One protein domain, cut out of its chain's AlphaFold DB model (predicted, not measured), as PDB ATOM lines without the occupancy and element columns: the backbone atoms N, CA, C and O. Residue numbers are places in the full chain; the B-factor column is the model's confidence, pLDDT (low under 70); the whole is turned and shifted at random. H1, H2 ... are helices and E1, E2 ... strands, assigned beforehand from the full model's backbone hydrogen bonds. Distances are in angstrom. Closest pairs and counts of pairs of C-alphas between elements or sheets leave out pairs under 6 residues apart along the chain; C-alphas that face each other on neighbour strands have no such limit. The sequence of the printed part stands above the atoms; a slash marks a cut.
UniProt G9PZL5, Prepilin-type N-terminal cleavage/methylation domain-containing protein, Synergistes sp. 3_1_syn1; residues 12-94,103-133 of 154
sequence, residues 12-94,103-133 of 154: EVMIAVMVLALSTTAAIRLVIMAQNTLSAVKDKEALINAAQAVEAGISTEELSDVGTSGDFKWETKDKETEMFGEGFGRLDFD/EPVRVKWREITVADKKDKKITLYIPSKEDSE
ATOM      1  N   GLU A  12     -36.959 -48.729 -17.495       89.31
ATOM      2  CA  GLU A  12     -37.561 -47.891 -18.533       89.31
ATOM      3  C   GLU A  12     -38.772 -47.123 -17.991       89.31
ATOM      4  O   GLU A  12     -38.900 -45.926 -18.241       89.31
ATOM      5  N   VAL A  13     -39.604 -47.769 -17.160       93.44
ATOM      6  CA  VAL A  13     -40.719 -47.087 -16.477       93.44
ATOM      7  C   VAL A  13     -40.192 -46.002 -15.543       93.44
ATOM      8  O   VAL A  13     -40.708 -44.889 -15.547       93.44
ATOM      9  N   MET A  14     -39.148 -46.293 -14.761       94.44
ATOM     10  CA  MET A  14     -38.573 -45.314 -13.834       94.44
ATOM     11  C   MET A  14     -38.008 -44.093 -14.565       94.44
ATOM     12  O   MET A  14     -38.259 -42.963 -14.145       94.44
ATOM     13  N   ILE A  15     -37.302 -44.303 -15.681       94.81
ATOM     14  CA  ILE A  15     -36.787 -43.208 -16.513       94.81
ATOM     15  C   ILE A  15     -37.947 -42.399 -17.101       94.81
ATOM     16  O   ILE A  15     -37.932 -41.172 -17.019       94.81
ATOM     17  N   ALA A  16     -38.977 -43.060 -17.636       94.81
ATOM     18  CA  ALA A  16     -40.145 -42.384 -18.195       94.81
ATOM     19  C   ALA A  16     -40.858 -41.511 -17.149       94.81
ATOM     20  O   ALA A  16     -41.177 -40.357 -17.426       94.81
ATOM     21  N   VAL A  17     -41.050 -42.023 -15.930       95.06
ATOM     22  CA  VAL A  17     -41.661 -41.271 -14.823       95.06
ATOM     23  C   VAL A  17     -40.781 -40.092 -14.401       95.06
ATOM     24  O   VAL A  17     -41.303 -39.006 -14.156       95.06
ATOM     25  N   MET A  18     -39.459 -40.267 -14.358       96.44
ATOM     26  CA  MET A  18     -38.530 -39.189 -14.012       96.44
ATOM     27  C   MET A  18     -38.568 -38.057 -15.046       96.44
ATOM     28  O   MET A  18     -38.687 -36.888 -14.676       96.44
ATOM     29  N   VAL A  19     -38.533 -38.390 -16.340       96.12
ATOM     30  CA  VAL A  19     -38.650 -37.402 -17.425       96.12
ATOM     31  C   VAL A  19     -40.014 -36.717 -17.385       96.12
ATOM     32  O   VAL A  19     -40.084 -35.491 -17.492       96.12
ATOM     33  N   LEU A  20     -41.090 -37.480 -17.173       95.69
ATOM     34  CA  LEU A  20     -42.438 -36.936 -17.054       95.69
ATOM     35  C   LEU A  20     -42.509 -35.922 -15.908       95.69
ATOM     36  O   LEU A  20     -42.867 -34.775 -16.148       95.69
ATOM     37  N   ALA A  21     -42.069 -36.290 -14.704       95.69
ATOM     38  CA  ALA A  21     -42.089 -35.405 -13.542       95.69
ATOM     39  C   ALA A  21     -41.300 -34.102 -13.772       95.69
ATOM     40  O   ALA A  21     -41.792 -33.010 -13.464       95.69
ATOM     41  N   LEU A  22     -40.101 -34.192 -14.360       95.12
ATOM     42  CA  LEU A  22     -39.277 -33.020 -14.664       95.12
ATOM     43  C   LEU A  22     -39.937 -32.122 -15.720       95.12
ATOM     44  O   LEU A  22     -40.014 -30.905 -15.532       95.12
ATOM     45  N   SER A  23     -40.466 -32.715 -16.794       95.19
ATOM     46  CA  SER A  23     -41.139 -31.983 -17.873       95.19
ATOM     47  C   SER A  23     -42.411 -31.277 -17.393       95.19
ATOM     48  O   SER A  23     -42.600 -30.097 -17.683       95.19
ATOM     49  N   THR A  24     -43.239 -31.948 -16.586       94.94
ATOM     50  CA  THR A  24     -44.468 -31.378 -16.026       94.94
ATOM     51  C   THR A  24     -44.153 -30.208 -15.100       94.94
ATOM     52  O   THR A  24     -44.783 -29.158 -15.202       94.94
ATOM     53  N   THR A  25     -43.136 -30.341 -14.247       94.25
ATOM     54  CA  THR A  25     -42.712 -29.255 -13.353       94.25
ATOM     55  C   THR A  25     -42.232 -28.034 -14.141       94.25
ATOM     56  O   THR A  25     -42.625 -26.903 -13.840       94.25
ATOM     57  N   ALA A  26     -41.420 -28.246 -15.182       92.19
ATOM     58  CA  ALA A  26     -40.949 -27.169 -16.048       92.19
ATOM     59  C   ALA A  26     -42.108 -26.481 -16.789       92.19
ATOM     60  O   ALA A  26     -42.181 -25.252 -16.808       92.19
ATOM     61  N   ALA A  27     -43.048 -27.260 -17.331       93.88
ATOM     62  CA  ALA A  27     -44.222 -26.743 -18.028       93.88
ATOM     63  C   ALA A  27     -45.102 -25.882 -17.109       93.88
ATOM     64  O   ALA A  27     -45.460 -24.764 -17.476       93.88
ATOM     65  N   ILE A  28     -45.388 -26.346 -15.888       94.00
ATOM     66  CA  ILE A  28     -46.180 -25.583 -14.910       94.00
ATOM     67  C   ILE A  28     -45.497 -24.252 -14.581       94.00
ATOM     68  O   ILE A  28     -46.144 -23.205 -14.573       94.00
ATOM     69  N   ARG A  29     -44.177 -24.263 -14.358       92.44
ATOM     70  CA  ARG A  29     -43.423 -23.041 -14.047       92.44
ATOM     71  C   ARG A  29     -43.481 -22.021 -15.186       92.44
ATOM     72  O   ARG A  29     -43.665 -20.835 -14.919       92.44
ATOM     73  N   LEU A  30     -43.357 -22.475 -16.432       92.38
ATOM     74  CA  LEU A  30     -43.480 -21.615 -17.612       92.38
ATOM     75  C   LEU A  30     -44.876 -20.999 -17.719       92.38
ATOM     76  O   LEU A  30     -44.991 -19.801 -17.961       92.38
ATOM     77  N   VAL A  31     -45.928 -21.784 -17.481       92.69
ATOM     78  CA  VAL A  31     -47.311 -21.288 -17.507       92.69
ATOM     79  C   VAL A  31     -47.533 -20.220 -16.438       92.69
ATOM     80  O   VAL A  31     -48.093 -19.170 -16.742       92.69
ATOM     81  N   ILE A  32     -47.047 -20.431 -15.213       92.31
ATOM     82  CA  ILE A  32     -47.158 -19.435 -14.135       92.31
ATOM     83  C   ILE A  32     -46.413 -18.146 -14.508       92.31
ATOM     84  O   ILE A  32     -46.948 -17.050 -14.350       92.31
ATOM     85  N   MET A  33     -45.195 -18.251 -15.049       89.88
ATOM     86  CA  MET A  33     -44.439 -17.080 -15.510       89.88
ATOM     87  C   MET A  33     -45.156 -16.336 -16.643       89.88
ATOM     88  O   MET A  33     -45.210 -15.104 -16.627       89.88
ATOM     89  N   ALA A  34     -45.750 -17.063 -17.591       86.06
ATOM     90  CA  ALA A  34     -46.532 -16.482 -18.675       86.06
ATOM     91  C   ALA A  34     -47.782 -15.760 -18.150       86.06
ATOM     92  O   ALA A  34     -48.048 -14.632 -18.557       86.06
ATOM     93  N   GLN A  35     -48.507 -16.355 -17.198       88.56
ATOM     94  CA  GLN A  35     -49.673 -15.732 -16.565       88.56
ATOM     95  C   GLN A  35     -49.300 -14.461 -15.798       88.56
ATOM     96  O   GLN A  35     -49.954 -13.433 -15.968       88.56
ATOM     97  N   ASN A  36     -48.220 -14.499 -15.013       85.31
ATOM     98  CA  ASN A  36     -47.736 -13.331 -14.276       85.31
ATOM     99  C   ASN A  36     -47.326 -12.197 -15.222       85.31
ATOM    100  O   ASN A  36     -47.663 -11.038 -14.989       85.31
ATOM    101  N   THR A  37     -46.638 -12.536 -16.314       82.75
ATOM    102  CA  THR A  37     -46.238 -11.563 -17.338       82.75
ATOM    103  C   THR A  37     -47.462 -10.967 -18.022       82.75
ATOM    104  O   THR A  37     -47.558  -9.750 -18.140       82.75
ATOM    105  N   LEU A  38     -48.434 -11.797 -18.408       78.44
ATOM    106  CA  LEU A  38     -49.664 -11.338 -19.043       78.44
ATOM    107  C   LEU A  38     -50.477 -10.427 -18.118       78.44
ATOM    108  O   LEU A  38     -50.986  -9.409 -18.567       78.44
ATOM    109  N   SER A  39     -50.571 -10.755 -16.827       79.62
ATOM    110  CA  SER A  39     -51.230  -9.892 -15.842       79.62
ATOM    111  C   SER A  39     -50.524  -8.541 -15.724       79.62
ATOM    112  O   SER A  39     -51.180  -7.504 -15.732       79.62
ATOM    113  N   ALA A  40     -49.192  -8.534 -15.659       73.25
ATOM    114  CA  ALA A  40     -48.422  -7.297 -15.580       73.25
ATOM    115  C   ALA A  40     -48.530  -6.449 -16.859       73.25
ATOM    116  O   ALA A  40     -48.520  -5.222 -16.779       73.25
ATOM    117  N   VAL A  41     -48.626  -7.087 -18.029       78.75
ATOM    118  CA  VAL A  41     -48.847  -6.402 -19.311       78.75
ATOM    119  C   VAL A  41     -50.252  -5.813 -19.370       78.75
ATOM    120  O   VAL A  41     -50.377  -4.637 -19.689       78.75
ATOM    121  N   LYS A  42     -51.286  -6.560 -18.969       77.50
ATOM    122  CA  LYS A  42     -52.670  -6.060 -18.915       77.50
ATOM    123  C   LYS A  42     -52.816  -4.827 -18.027       77.50
ATOM    124  O   LYS A  42     -53.462  -3.867 -18.429       77.50
ATOM    125  N   ASP A  43     -52.176  -4.819 -16.856       74.12
ATOM    126  CA  ASP A  43     -52.169  -3.645 -15.971       74.12
ATOM    127  C   ASP A  43     -51.527  -2.422 -16.652       74.12
ATOM    128  O   ASP A  43     -51.995  -1.298 -16.491       74.12
ATOM    129  N   LYS A  44     -50.448  -2.627 -17.420       71.31
ATOM    130  CA  LYS A  44     -49.785  -1.549 -18.168       71.31
ATOM    131  C   LYS A  44     -50.630  -1.062 -19.342       71.31
ATOM    132  O   LYS A  44     -50.735   0.142 -19.535       71.31
ATOM    133  N   GLU A  45     -51.234  -1.972 -20.102       78.69
ATOM    134  CA  GLU A  45     -52.134  -1.629 -21.207       78.69
ATOM    135  C   GLU A  45     -53.344  -0.837 -20.711       78.69
ATOM    136  O   GLU A  45     -53.713   0.152 -21.333       78.69
ATOM    137  N   ALA A  46     -53.918  -1.204 -19.561       75.25
ATOM    138  CA  ALA A  46     -55.011  -0.452 -18.953       75.25
ATOM    139  C   ALA A  46     -54.601   0.993 -18.621       75.25
ATOM    140  O   ALA A  46     -55.351   1.921 -18.918       75.25
ATOM    141  N   LEU A  47     -53.398   1.192 -18.069       71.38
ATOM    142  CA  LEU A  47     -52.860   2.527 -17.782       71.38
ATOM    143  C   LEU A  47     -52.605   3.338 -19.055       71.38
ATOM    144  O   LEU A  47     -52.933   4.518 -19.099       71.38
ATOM    145  N   ILE A  48     -52.037   2.713 -20.089       79.56
ATOM    146  CA  ILE A  48     -51.763   3.376 -21.372       79.56
ATOM    147  C   ILE A  48     -53.073   3.771 -22.058       79.56
ATOM    148  O   ILE A  48     -53.204   4.913 -22.487       79.56
ATOM    149  N   ASN A  49     -54.057   2.872 -22.108       79.69
ATOM    150  CA  ASN A  49     -55.365   3.156 -22.697       79.69
ATOM    151  C   ASN A  49     -56.100   4.263 -21.935       79.69
ATOM    152  O   ASN A  49     -56.691   5.142 -22.558       79.69
ATOM    153  N   ALA A  50     -56.041   4.260 -20.598       70.44
ATOM    154  CA  ALA A  50     -56.592   5.343 -19.787       70.44
ATOM    155  C   ALA A  50     -55.901   6.677 -20.095       70.44
ATOM    156  O   ALA A  50     -56.567   7.698 -20.237       70.44
ATOM    157  N   ALA A  51     -54.577   6.669 -20.249       69.38
ATOM    158  CA  ALA A  51     -53.831   7.878 -20.541       69.38
ATOM    159  C   ALA A  51     -54.094   8.419 -21.959       69.38
ATOM    160  O   ALA A  51     -54.278   9.622 -22.114       69.38
ATOM    161  N   GLN A  52     -54.229   7.542 -22.959       72.56
ATOM    162  CA  GLN A  52     -54.660   7.911 -24.313       72.56
ATOM    163  C   GLN A  52     -56.096   8.447 -24.344       72.56
ATOM    164  O   GLN A  52     -56.383   9.395 -25.067       72.56
ATOM    165  N   ALA A  53     -57.008   7.874 -23.551       74.31
ATOM    166  CA  ALA A  53     -58.380   8.369 -23.454       74.31
ATOM    167  C   ALA A  53     -58.443   9.764 -22.809       74.31
ATOM    168  O   ALA A  53     -59.202  10.618 -23.264       74.31
ATOM    169  N   VAL A  54     -57.626  10.008 -21.777       68.88
ATOM    170  CA  VAL A  54     -57.488  11.330 -21.146       68.88
ATOM    171  C   VAL A  54     -56.900  12.343 -22.129       68.88
ATOM    172  O   VAL A  54     -57.444  13.434 -22.265       68.88
ATOM    173  N   GLU A  55     -55.842  11.980 -22.857       67.69
ATOM    174  CA  GLU A  55     -55.265  12.819 -23.914       67.69
ATOM    175  C   GLU A  55     -56.294  13.167 -24.998       67.69
ATOM    176  O   GLU A  55     -56.448  14.340 -25.343       67.69
ATOM    177  N   ALA A  56     -57.024  12.170 -25.508       70.44
ATOM    178  CA  ALA A  56     -58.053  12.380 -26.520       70.44
ATOM    179  C   ALA A  56     -59.149  13.326 -26.011       70.44
ATOM    180  O   ALA A  56     -59.501  14.277 -26.701       70.44
ATOM    181  N   GLY A  57     -59.629  13.129 -24.781       67.44
ATOM    182  CA  GLY A  57     -60.646  13.995 -24.188       67.44
ATOM    183  C   GLY A  57     -60.177  15.431 -23.956       67.44
ATOM    184  O   GLY A  57     -60.942  16.360 -24.197       67.44
ATOM    185  N   ILE A  58     -58.921  15.630 -23.544       67.19
ATOM    186  CA  ILE A  58     -58.332  16.970 -23.407       67.19
ATOM    187  C   ILE A  58     -58.166  17.618 -24.787       67.19
ATOM    188  O   ILE A  58     -58.506  18.785 -24.966       67.19
ATOM    189  N   SER A  59     -57.698  16.879 -25.801       62.69
ATOM    190  CA  SER A  59     -57.552  17.427 -27.158       62.69
ATOM    191  C   SER A  59     -58.892  17.723 -27.845       62.69
ATOM    192  O   SER A  59     -58.896  18.488 -28.811       62.69
ATOM    193  N   THR A  60     -59.993  17.106 -27.411       66.56
ATOM    194  CA  THR A  60     -61.353  17.354 -27.917       66.56
ATOM    195  C   THR A  60     -62.115  18.389 -27.069       66.56
ATOM    196  O   THR A  60     -63.281  18.644 -27.341       66.56
ATOM    197  N   GLU A  61     -61.471  19.009 -26.067       64.75
ATOM    198  CA  GLU A  61     -62.079  19.941 -25.090       64.75
ATOM    199  C   GLU A  61     -63.229  19.336 -24.255       64.75
ATOM    200  O   GLU A  61     -63.955  20.043 -23.558       64.75
ATOM    201  N   GLU A  62     -63.393  18.013 -24.281       60.09
ATOM    202  CA  GLU A  62     -64.442  17.299 -23.546       60.09
ATOM    203  C   GLU A  62     -64.040  17.037 -22.081       60.09
ATOM    204  O   GLU A  62     -64.893  16.869 -21.207       60.09
ATOM    205  N   LEU A  63     -62.733  17.037 -21.792       60.03
ATOM    206  CA  LEU A  63     -62.163  16.841 -20.457       60.03
ATOM    207  C   LEU A  63     -61.288  18.031 -20.043       60.03
ATOM    208  O   LEU A  63     -60.527  18.572 -20.840       60.03
ATOM    209  N   SER A  64     -61.377  18.411 -18.766       61.41
ATOM    210  CA  SER A  64     -60.590  19.494 -18.172       61.41
ATOM    211  C   SER A  64     -59.126  19.105 -17.930       61.41
ATOM    212  O   SER A  64     -58.813  17.942 -17.660       61.41
ATOM    213  N   ASP A  65     -58.236  20.102 -17.920       60.41
ATOM    214  CA  ASP A  65     -56.777  19.949 -17.739       60.41
ATOM    215  C   ASP A  65     -56.368  19.262 -16.426       60.41
ATOM    216  O   ASP A  65     -55.290  18.668 -16.316       60.41
ATOM    217  N   VAL A  66     -57.244  19.305 -15.423       61.25
ATOM    218  CA  VAL A  66     -57.118  18.572 -14.163       61.25
ATOM    219  C   VAL A  66     -58.430  17.849 -13.912       61.25
ATOM    220  O   VAL A  66     -59.504  18.447 -14.015       61.25
ATOM    221  N   GLY A  67     -58.361  16.565 -13.566       63.44
ATOM    222  CA  GLY A  67     -59.570  15.780 -13.367       63.44
ATOM    223  C   GLY A  67     -59.340  14.415 -12.737       63.44
ATOM    224  O   GLY A  67     -58.223  13.995 -12.426       63.44
ATOM    225  N   THR A  68     -60.447  13.736 -12.459       61.03
ATOM    226  CA  THR A  68     -60.473  12.370 -11.931       61.03
ATOM    227  C   THR A  68     -61.581  11.613 -12.647       61.03
ATOM    228  O   THR A  68     -62.706  12.100 -12.720       61.03
ATOM    229  N   SER A  69     -61.272  10.431 -13.174       57.59
ATOM    230  CA  SER A  69     -62.236   9.550 -13.836       57.59
ATOM    231  C   SER A  69     -62.032   8.131 -13.330       57.59
ATOM    232  O   SER A  69     -60.978   7.525 -13.529       57.59
ATOM    233  N   GLY A  70     -63.041   7.620 -12.620       67.00
ATOM    234  CA  GLY A  70     -63.010   6.304 -11.985       67.00
ATOM    235  C   GLY A  70     -61.855   6.164 -10.993       67.00
ATOM    236  O   GLY A  70     -61.871   6.762  -9.916       67.00
ATOM    237  N   ASP A  71     -60.857   5.370 -11.371       68.12
ATOM    238  CA  ASP A  71     -59.691   5.038 -10.548       68.12
ATOM    239  C   ASP A  71     -58.437   5.847 -10.919       68.12
ATOM    240  O   ASP A  71     -57.399   5.711 -10.270       68.12
ATOM    241  N   PHE A  72     -58.537   6.719 -11.926       59.03
ATOM    242  CA  PHE A  72     -57.413   7.469 -12.475       59.03
ATOM    243  C   PHE A  72     -57.558   8.965 -12.210       59.03
ATOM    244  O   PHE A  72     -58.633   9.552 -12.365       59.03
ATOM    245  N   LYS A  73     -56.449   9.601 -11.837       71.12
ATOM    246  CA  LYS A  73     -56.330  11.050 -11.661       71.12
ATOM    247  C   LYS A  73     -55.303  11.584 -12.649       71.12
ATOM    248  O   LYS A  73     -54.248  10.970 -12.795       71.12
ATOM    249  N   TRP A  74     -55.584  12.718 -13.287       72.50
ATOM    250  CA  TRP A  74     -54.624  13.364 -14.182       72.50
ATOM    251  C   TRP A  74     -54.387  14.832 -13.846       72.50
ATOM    252  O   TRP A  74     -55.254  15.524 -13.307       72.50
ATOM    253  N   GLU A  75     -53.178  15.279 -14.167       71.81
ATOM    254  CA  GLU A  75     -52.735  16.665 -14.074       71.81
ATOM    255  C   GLU A  75     -51.956  17.014 -15.342       71.81
ATOM    256  O   GLU A  75     -51.033  16.289 -15.730       71.81
ATOM    257  N   THR A  76     -52.336  18.123 -15.966       67.81
ATOM    258  CA  THR A  76     -51.705  18.661 -17.169       67.81
ATOM    259  C   THR A  76     -50.852  19.869 -16.798       67.81
ATOM    260  O   THR A  76     -51.318  20.757 -16.082       67.81
ATOM    261  N   LYS A  77     -49.598  19.910 -17.255       69.12
ATOM    262  CA  LYS A  77     -48.690  21.053 -17.077       69.12
ATOM    263  C   LYS A  77     -48.076  21.451 -18.403       69.12
ATOM    264  O   LYS A  77     -47.397  20.640 -19.027       69.12
ATOM    265  N   ASP A  78     -48.256  22.703 -18.786       69.44
ATOM    266  CA  ASP A  78     -47.513  23.278 -19.901       69.44
ATOM    267  C   ASP A  78     -46.088  23.623 -19.441       69.44
ATOM    268  O   ASP A  78     -45.875  24.171 -18.353       69.44
ATOM    269  N   LYS A  79     -45.102  23.264 -20.259       69.12
ATOM    270  CA  LYS A  79     -43.689  23.586 -20.070       69.12
ATOM    271  C   LYS A  79     -43.100  24.163 -21.347       69.12
ATOM    272  O   LYS A  79     -43.511  23.839 -22.458       69.12
ATOM    273  N   GLU A  80     -42.093  24.998 -21.154       71.94
ATOM    274  CA  GLU A  80     -41.326  25.642 -22.210       71.94
ATOM    275  C   GLU A  80     -39.838  25.510 -21.874       71.94
ATOM    276  O   GLU A  80     -39.449  25.678 -20.714       71.94
ATOM    277  N   THR A  81     -39.004  25.202 -22.869       72.50
ATOM    278  CA  THR A  81     -37.539  25.292 -22.743       72.50
ATOM    279  C   THR A  81     -36.917  25.863 -24.008       72.50
ATOM    280  O   THR A  81     -37.469  25.722 -25.098       72.50
ATOM    281  N   GLU A  82     -35.736  26.466 -23.880       67.06
ATOM    282  CA  GLU A  82     -34.922  26.863 -25.034       67.06
ATOM    283  C   GLU A  82     -34.433  25.613 -25.786       67.06
ATOM    284  O   GLU A  82     -33.832  24.718 -25.186       67.06
ATOM    285  N   MET A  83     -34.676  25.553 -27.101       62.81
ATOM    286  CA  MET A  83     -34.411  24.382 -27.955       62.81
ATOM    287  C   MET A  83     -32.942  23.943 -27.935       62.81
ATOM    288  O   MET A  83     -32.631  22.763 -28.088       62.81
ATOM    289  N   PHE A  84     -32.036  24.899 -27.728       71.25
ATOM    290  CA  PHE A  84     -30.595  24.692 -27.819       71.25
ATOM    291  C   PHE A  84     -29.857  24.904 -26.482       71.25
ATOM    292  O   PHE A  84     -28.626  24.893 -26.450       71.25
ATOM    293  N   GLY A  85     -30.603  25.023 -25.374       63.38
ATOM    294  CA  GLY A  85     -30.080  25.280 -24.029       63.38
ATOM    295  C   GLY A  85     -29.944  26.770 -23.699       63.38
ATOM    296  O   GLY A  85     -29.852  27.598 -24.603       63.38
ATOM    297  N   GLU A  86     -29.926  27.083 -22.397       67.19
ATOM    298  CA  GLU A  86     -29.873  28.459 -21.883       67.19
ATOM    299  C   GLU A  86     -28.697  29.243 -22.488       67.19
ATOM    300  O   GLU A  86     -27.530  28.976 -22.189       67.19
ATOM    301  N   GLY A  87     -29.007  30.226 -23.338       64.19
ATOM    302  CA  GLY A  87     -28.015  31.141 -23.915       64.19
ATOM    303  C   GLY A  87     -27.328  30.663 -25.197       64.19
ATOM    304  O   GLY A  87     -26.331  31.259 -25.611       64.19
ATOM    305  N   PHE A  88     -27.842  29.632 -25.865       59.97
ATOM    306  CA  PHE A  88     -27.352  29.263 -27.193       59.97
ATOM    307  C   PHE A  88     -27.534  30.409 -28.200       59.97
ATOM    308  O   PHE A  88     -28.597  31.016 -28.289       59.97
ATOM    309  N   GLY A  89     -26.483  30.720 -28.963       60.41
ATOM    310  CA  GLY A  89     -26.492  31.822 -29.930       60.41
ATOM    311  C   GLY A  89     -26.250  33.211 -29.328       60.41
ATOM    312  O   GLY A  89     -26.082  34.165 -30.088       60.41
ATOM    313  N   ARG A  90     -26.144  33.349 -27.996       63.53
ATOM    314  CA  ARG A  90     -25.645  34.591 -27.394       63.53
ATOM    315  C   ARG A  90     -24.152  34.719 -27.656       63.53
ATOM    316  O   ARG A  90     -23.338  33.954 -27.147       63.53
ATOM    317  N   LEU A  91     -23.805  35.706 -28.466       64.00
ATOM    318  CA  LEU A  91     -22.439  36.169 -28.616       64.00
ATOM    319  C   LEU A  91     -22.287  37.413 -27.740       64.00
ATOM    320  O   LEU A  91     -22.848  38.465 -28.049       64.00
ATOM    321  N   ASP A  92     -21.550  37.285 -26.637       63.06
ATOM    322  CA  ASP A  92     -21.240  38.398 -25.736       63.06
ATOM    323  C   ASP A  92     -20.220  39.334 -26.402       63.06
ATOM    324  O   ASP A  92     -19.013  39.293 -26.154       63.06
ATOM    325  N   PHE A  93     -20.696  40.182 -27.310       60.41
ATOM    326  CA  PHE A  93     -19.891  41.240 -27.908       60.41
ATOM    327  C   PHE A  93     -19.950  42.494 -27.038       60.41
ATOM    328  O   PHE A  93     -20.517  43.513 -27.426       60.41
ATOM    329  N   ASP A  94     -19.296  42.451 -25.878       56.16
ATOM    330  CA  ASP A  94     -19.185  43.561 -24.914       56.16
ATOM    331  C   ASP A  94     -18.396  44.791 -25.438       56.16
ATOM    332  O   ASP A  94     -17.821  45.576 -24.677       56.16
ATOM    333  N   GLU A 103     -33.834  36.161 -30.884       58.50
ATOM    334  CA  GLU A 103     -34.545  35.561 -29.759       58.50
ATOM    335  C   GLU A 103     -34.321  34.039 -29.770       58.50
ATOM    336  O   GLU A 103     -34.367  33.416 -30.836       58.50
ATOM    337  N   PRO A 104     -34.030  33.414 -28.613       61.34
ATOM    338  CA  PRO A 104     -33.798  31.979 -28.560       61.34
ATOM    339  C   PRO A 104     -35.077  31.240 -28.956       61.34
ATOM    340  O   PRO A 104     -36.142  31.490 -28.392       61.34
ATOM    341  N   VAL A 105     -34.961  30.302 -29.899       65.75
ATOM    342  CA  VAL A 105     -36.065  29.419 -30.298       65.75
ATOM    343  C   VAL A 105     -36.493  28.594 -29.083       65.75
ATOM    344  O   VAL A 105     -35.690  27.847 -28.511       65.75
ATOM    345  N   ARG A 106     -37.755  28.741 -28.672       68.44
ATOM    346  CA  ARG A 106     -38.348  28.024 -27.538       68.44
ATOM    347  C   ARG A 106     -39.245  26.909 -28.043       68.44
ATOM    348  O   ARG A 106     -39.964  27.097 -29.014       68.44
ATOM    349  N   VAL A 107     -39.203  25.763 -27.374       69.44
ATOM    350  CA  VAL A 107     -40.097  24.633 -27.647       69.44
ATOM    351  C   VAL A 107     -41.102  24.542 -26.514       69.44
ATOM    352  O   VAL A 107     -40.706  24.462 -25.345       69.44
ATOM    353  N   LYS A 108     -42.391  24.516 -26.858       72.69
ATOM    354  CA  LYS A 108     -43.477  24.324 -25.894       72.69
ATOM    355  C   LYS A 108     -43.995  22.891 -25.957       72.69
ATOM    356  O   LYS A 108     -44.291  22.356 -27.025       72.69
ATOM    357  N   TRP A 109     -44.170  22.260 -24.803       71.88
ATOM    358  CA  TRP A 109     -44.848  20.969 -24.704       71.88
ATOM    359  C   TRP A 109     -45.739  20.908 -23.477       71.88
ATOM    360  O   TRP A 109     -45.586  21.648 -22.508       71.88
ATOM    361  N   ARG A 110     -46.669  19.967 -23.515       70.62
ATOM    362  CA  ARG A 110     -47.623  19.694 -22.458       70.62
ATOM    363  C   ARG A 110     -47.325  18.332 -21.848       70.62
ATOM    364  O   ARG A 110     -47.256  17.326 -22.551       70.62
ATOM    365  N   GLU A 111     -47.128  18.304 -20.538       74.25
ATOM    366  CA  GLU A 111     -46.955  17.085 -19.752       74.25
ATOM    367  C   GLU A 111     -48.304  16.667 -19.163       74.25
ATOM    368  O   GLU A 111     -48.848  17.369 -18.314       74.25
ATOM    369  N   ILE A 112     -48.832  15.512 -19.572       71.56
ATOM    370  CA  ILE A 112     -50.020  14.905 -18.958       71.56
ATOM    371  C   ILE A 112     -49.552  13.776 -18.053       71.56
ATOM    372  O   ILE A 112     -49.069  12.749 -18.526       71.56
ATOM    373  N   THR A 113     -49.690  13.943 -16.740       73.75
ATOM    374  CA  THR A 113     -49.381  12.882 -15.777       73.75
ATOM    375  C   THR A 113     -50.662  12.190 -15.351       73.75
ATOM    376  O   THR A 113     -51.507  12.810 -14.714       73.75
ATOM    377  N   VAL A 114     -50.785  10.898 -15.655       72.69
ATOM    378  CA  VAL A 114     -51.908  10.048 -15.245       72.69
ATOM    379  C   VAL A 114     -51.440   9.091 -14.155       72.69
ATOM    380  O   VAL A 114     -50.457   8.368 -14.327       72.69
ATOM    381  N   ALA A 115     -52.138   9.101 -13.023       71.75
ATOM    382  CA  ALA A 115     -51.865   8.273 -11.857       71.75
ATOM    383  C   ALA A 115     -53.054   7.357 -11.541       71.75
ATOM    384  O   ALA A 115     -54.204   7.790 -11.565       71.75
ATOM    385  N   ASP A 116     -52.760   6.105 -11.205       70.06
ATOM    386  CA  ASP A 116     -53.728   5.111 -10.720       70.06
ATOM    387  C   ASP A 116     -53.738   5.040  -9.179       70.06
ATOM    388  O   ASP A 116     -52.797   5.487  -8.519       70.06
ATOM    389  N   LYS A 117     -54.764   4.414  -8.588       66.12
ATOM    390  CA  LYS A 117     -54.953   4.187  -7.139       66.12
ATOM    391  C   LYS A 117     -53.760   3.544  -6.422       66.12
ATOM    392  O   LYS A 117     -53.672   3.622  -5.200       66.12
ATOM    393  N   LYS A 118     -52.860   2.883  -7.156       67.31
ATOM    394  CA  LYS A 118     -51.626   2.260  -6.638       67.31
ATOM    395  C   LYS A 118     -50.379   3.148  -6.789       67.31
ATOM    396  O   LYS A 118     -49.269   2.622  -6.750       67.31
ATOM    397  N   ASP A 119     -50.550   4.450  -7.031       64.69
ATOM    398  CA  ASP A 119     -49.476   5.435  -7.260       64.69
ATOM    399  C   ASP A 119     -48.558   5.122  -8.459       64.69
ATOM    400  O   ASP A 119     -47.470   5.686  -8.605       64.69
ATOM    401  N   LYS A 120     -48.996   4.244  -9.369       67.06
ATOM    402  CA  LYS A 120     -48.326   4.038 -10.658       67.06
ATOM    403  C   LYS A 120     -48.655   5.215 -11.569       67.06
ATOM    404  O   LYS A 120     -49.827   5.542 -11.738       67.06
ATOM    405  N   LYS A 121     -47.619   5.831 -12.141       71.06
ATOM    406  CA  LYS A 121     -47.720   7.063 -12.930       71.06
ATOM    407  C   LYS A 121     -47.176   6.840 -14.333       71.06
ATOM    408  O   LYS A 121     -46.133   6.206 -14.491       71.06
ATOM    409  N   ILE A 122     -47.870   7.379 -15.324       72.69
ATOM    410  CA  ILE A 122     -47.379   7.532 -16.693       72.69
ATOM    411  C   ILE A 122     -47.464   9.018 -17.026       72.69
ATOM    412  O   ILE A 122     -48.500   9.639 -16.801       72.69
ATOM    413  N   THR A 123     -46.373   9.578 -17.543       73.06
ATOM    414  CA  THR A 123     -46.326  10.956 -18.035       73.06
ATOM    415  C   THR A 123     -46.222  10.919 -19.553       73.06
ATOM    416  O   THR A 123     -45.284  10.327 -20.087       73.06
ATOM    417  N   LEU A 124     -47.195  11.513 -20.240       70.00
ATOM    418  CA  LEU A 124     -47.165  11.733 -21.682       70.00
ATOM    419  C   LEU A 124     -46.650  13.138 -21.970       70.00
ATOM    420  O   LEU A 124     -46.978  14.082 -21.253       70.00
ATOM    421  N   TYR A 125     -45.859  13.253 -23.032       71.38
ATOM    422  CA  TYR A 125     -45.302  14.508 -23.523       71.38
ATOM    423  C   TYR A 125     -45.920  14.794 -24.885       71.38
ATOM    424  O   TYR A 125     -45.703  14.036 -25.829       71.38
ATOM    425  N   ILE A 126     -46.698  15.867 -24.974       71.94
ATOM    426  CA  ILE A 126     -47.408  16.255 -26.191       71.94
ATOM    427  C   ILE A 126     -46.814  17.579 -26.683       71.94
ATOM    428  O   ILE A 126     -46.808  18.543 -25.914       71.94
ATOM    429  N   PRO A 127     -46.305  17.664 -27.926       66.62
ATOM    430  CA  PRO A 127     -45.859  18.928 -28.507       66.62
ATOM    431  C   PRO A 127     -47.019  19.929 -28.559       66.62
ATOM    432  O   PRO A 127     -48.141  19.556 -28.908       66.62
ATOM    433  N   SER A 128     -46.772  21.194 -28.212       59.97
ATOM    434  CA  SER A 128     -47.804  22.223 -28.339       59.97
ATOM    435  C   SER A 128     -48.116  22.455 -29.819       59.97
ATOM    436  O   SER A 128     -47.203  22.602 -30.629       59.97
ATOM    437  N   LYS A 129     -49.403  22.482 -30.192       56.22
ATOM    438  CA  LYS A 129     -49.830  22.601 -31.600       56.22
ATOM    439  C   LYS A 129     -49.362  23.899 -32.278       56.22
ATOM    440  O   LYS A 129     -49.313  23.916 -33.504       56.22
ATOM    441  N   GLU A 130     -48.974  24.920 -31.509       49.62
ATOM    442  CA  GLU A 130     -48.460  26.205 -32.016       49.62
ATOM    443  C   GLU A 130     -47.179  26.065 -32.863       49.62
ATOM    444  O   GLU A 130     -47.030  26.795 -33.835       49.62
ATOM    445  N   ASP A 131     -46.313  25.080 -32.591       47.41
ATOM    446  CA  ASP A 131     -45.010  24.956 -33.279       47.41
ATOM    447  C   ASP A 131     -45.075  24.077 -34.553       47.41
ATOM    448  O   ASP A 131     -44.104  23.949 -35.307       47.41
ATOM    449  N   SER A 132     -46.224  23.438 -34.803       45.62
ATOM    450  CA  SER A 132     -46.404  22.463 -35.895       45.62
ATOM    451  C   SER A 132     -46.765  23.096 -37.239       45.62
ATOM    452  O   SER A 132     -46.582  22.453 -38.269       45.62
ATOM    453  N   GLU A 133     -47.300  24.318 -37.248       43.31
ATOM    454  CA  GLU A 133     -47.763  24.969 -38.482       43.31
ATOM    455  C   GLU A 133     -46.673  25.820 -39.152       43.31
ATOM    456  O   GLU A 133     -46.668  25.944 -40.376       43.31
TER     457      GLU A 133
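Overview. This is residues 12 to 94 and 103 to 133 of the 154 residues of the protein "Prepilin-type N-terminal cleavage/methylation domain-containing protein" of Synergistes sp. 3_1_syn1 (UniProt G9PZL5). One very long helix, H1, sticks out with residues 12 to 43 as an arm from a small, twisted antiparallel sheet, and its far end crosses one face of that sheet, making two layers. The 114 printed residues run H1, E1, E2, E3, E4, with sheet order E1 E2 E3 E4; the class is mixed. The whole is extended, radius of gyration of the C-alphas 25.3 A, spanning 92 by 42 by 27 A.

Along the chain. Find C-alpha 12 at (-37.561, -47.891, -18.533); from there H1, residues 12 to 59, runs 68.9 A. Next come E1, residues 66 to 69, E2, 72 to 82, E3, 106 to 116, and E4, 121 to 127, ending at (-45.859, 18.928, -28.507).

Arrangement. Look along hairpin E1 and E2 for N 69 and O 72, 2.9 A, within hydrogen-bond range, as are N 77 and O 111, 2.9 A, between E2 and E3, and N 112 and O 124, 2.9 A, in hairpin E3 and E4. H1, with every O i to N i+4 pair within range, is on the sheet, slantwise to the strands; its closest C-alphas to E3 are Ala 51 and Val 114, 6.0 A.

Size, cuts and confidence. Residues 95 to 102 are not printed; C-alphas 94 and 103 are 18.0 A apart. Of the links printed whole, none is long. In the printed part 51 residues are under pLDDT 70, among them 57 to 72.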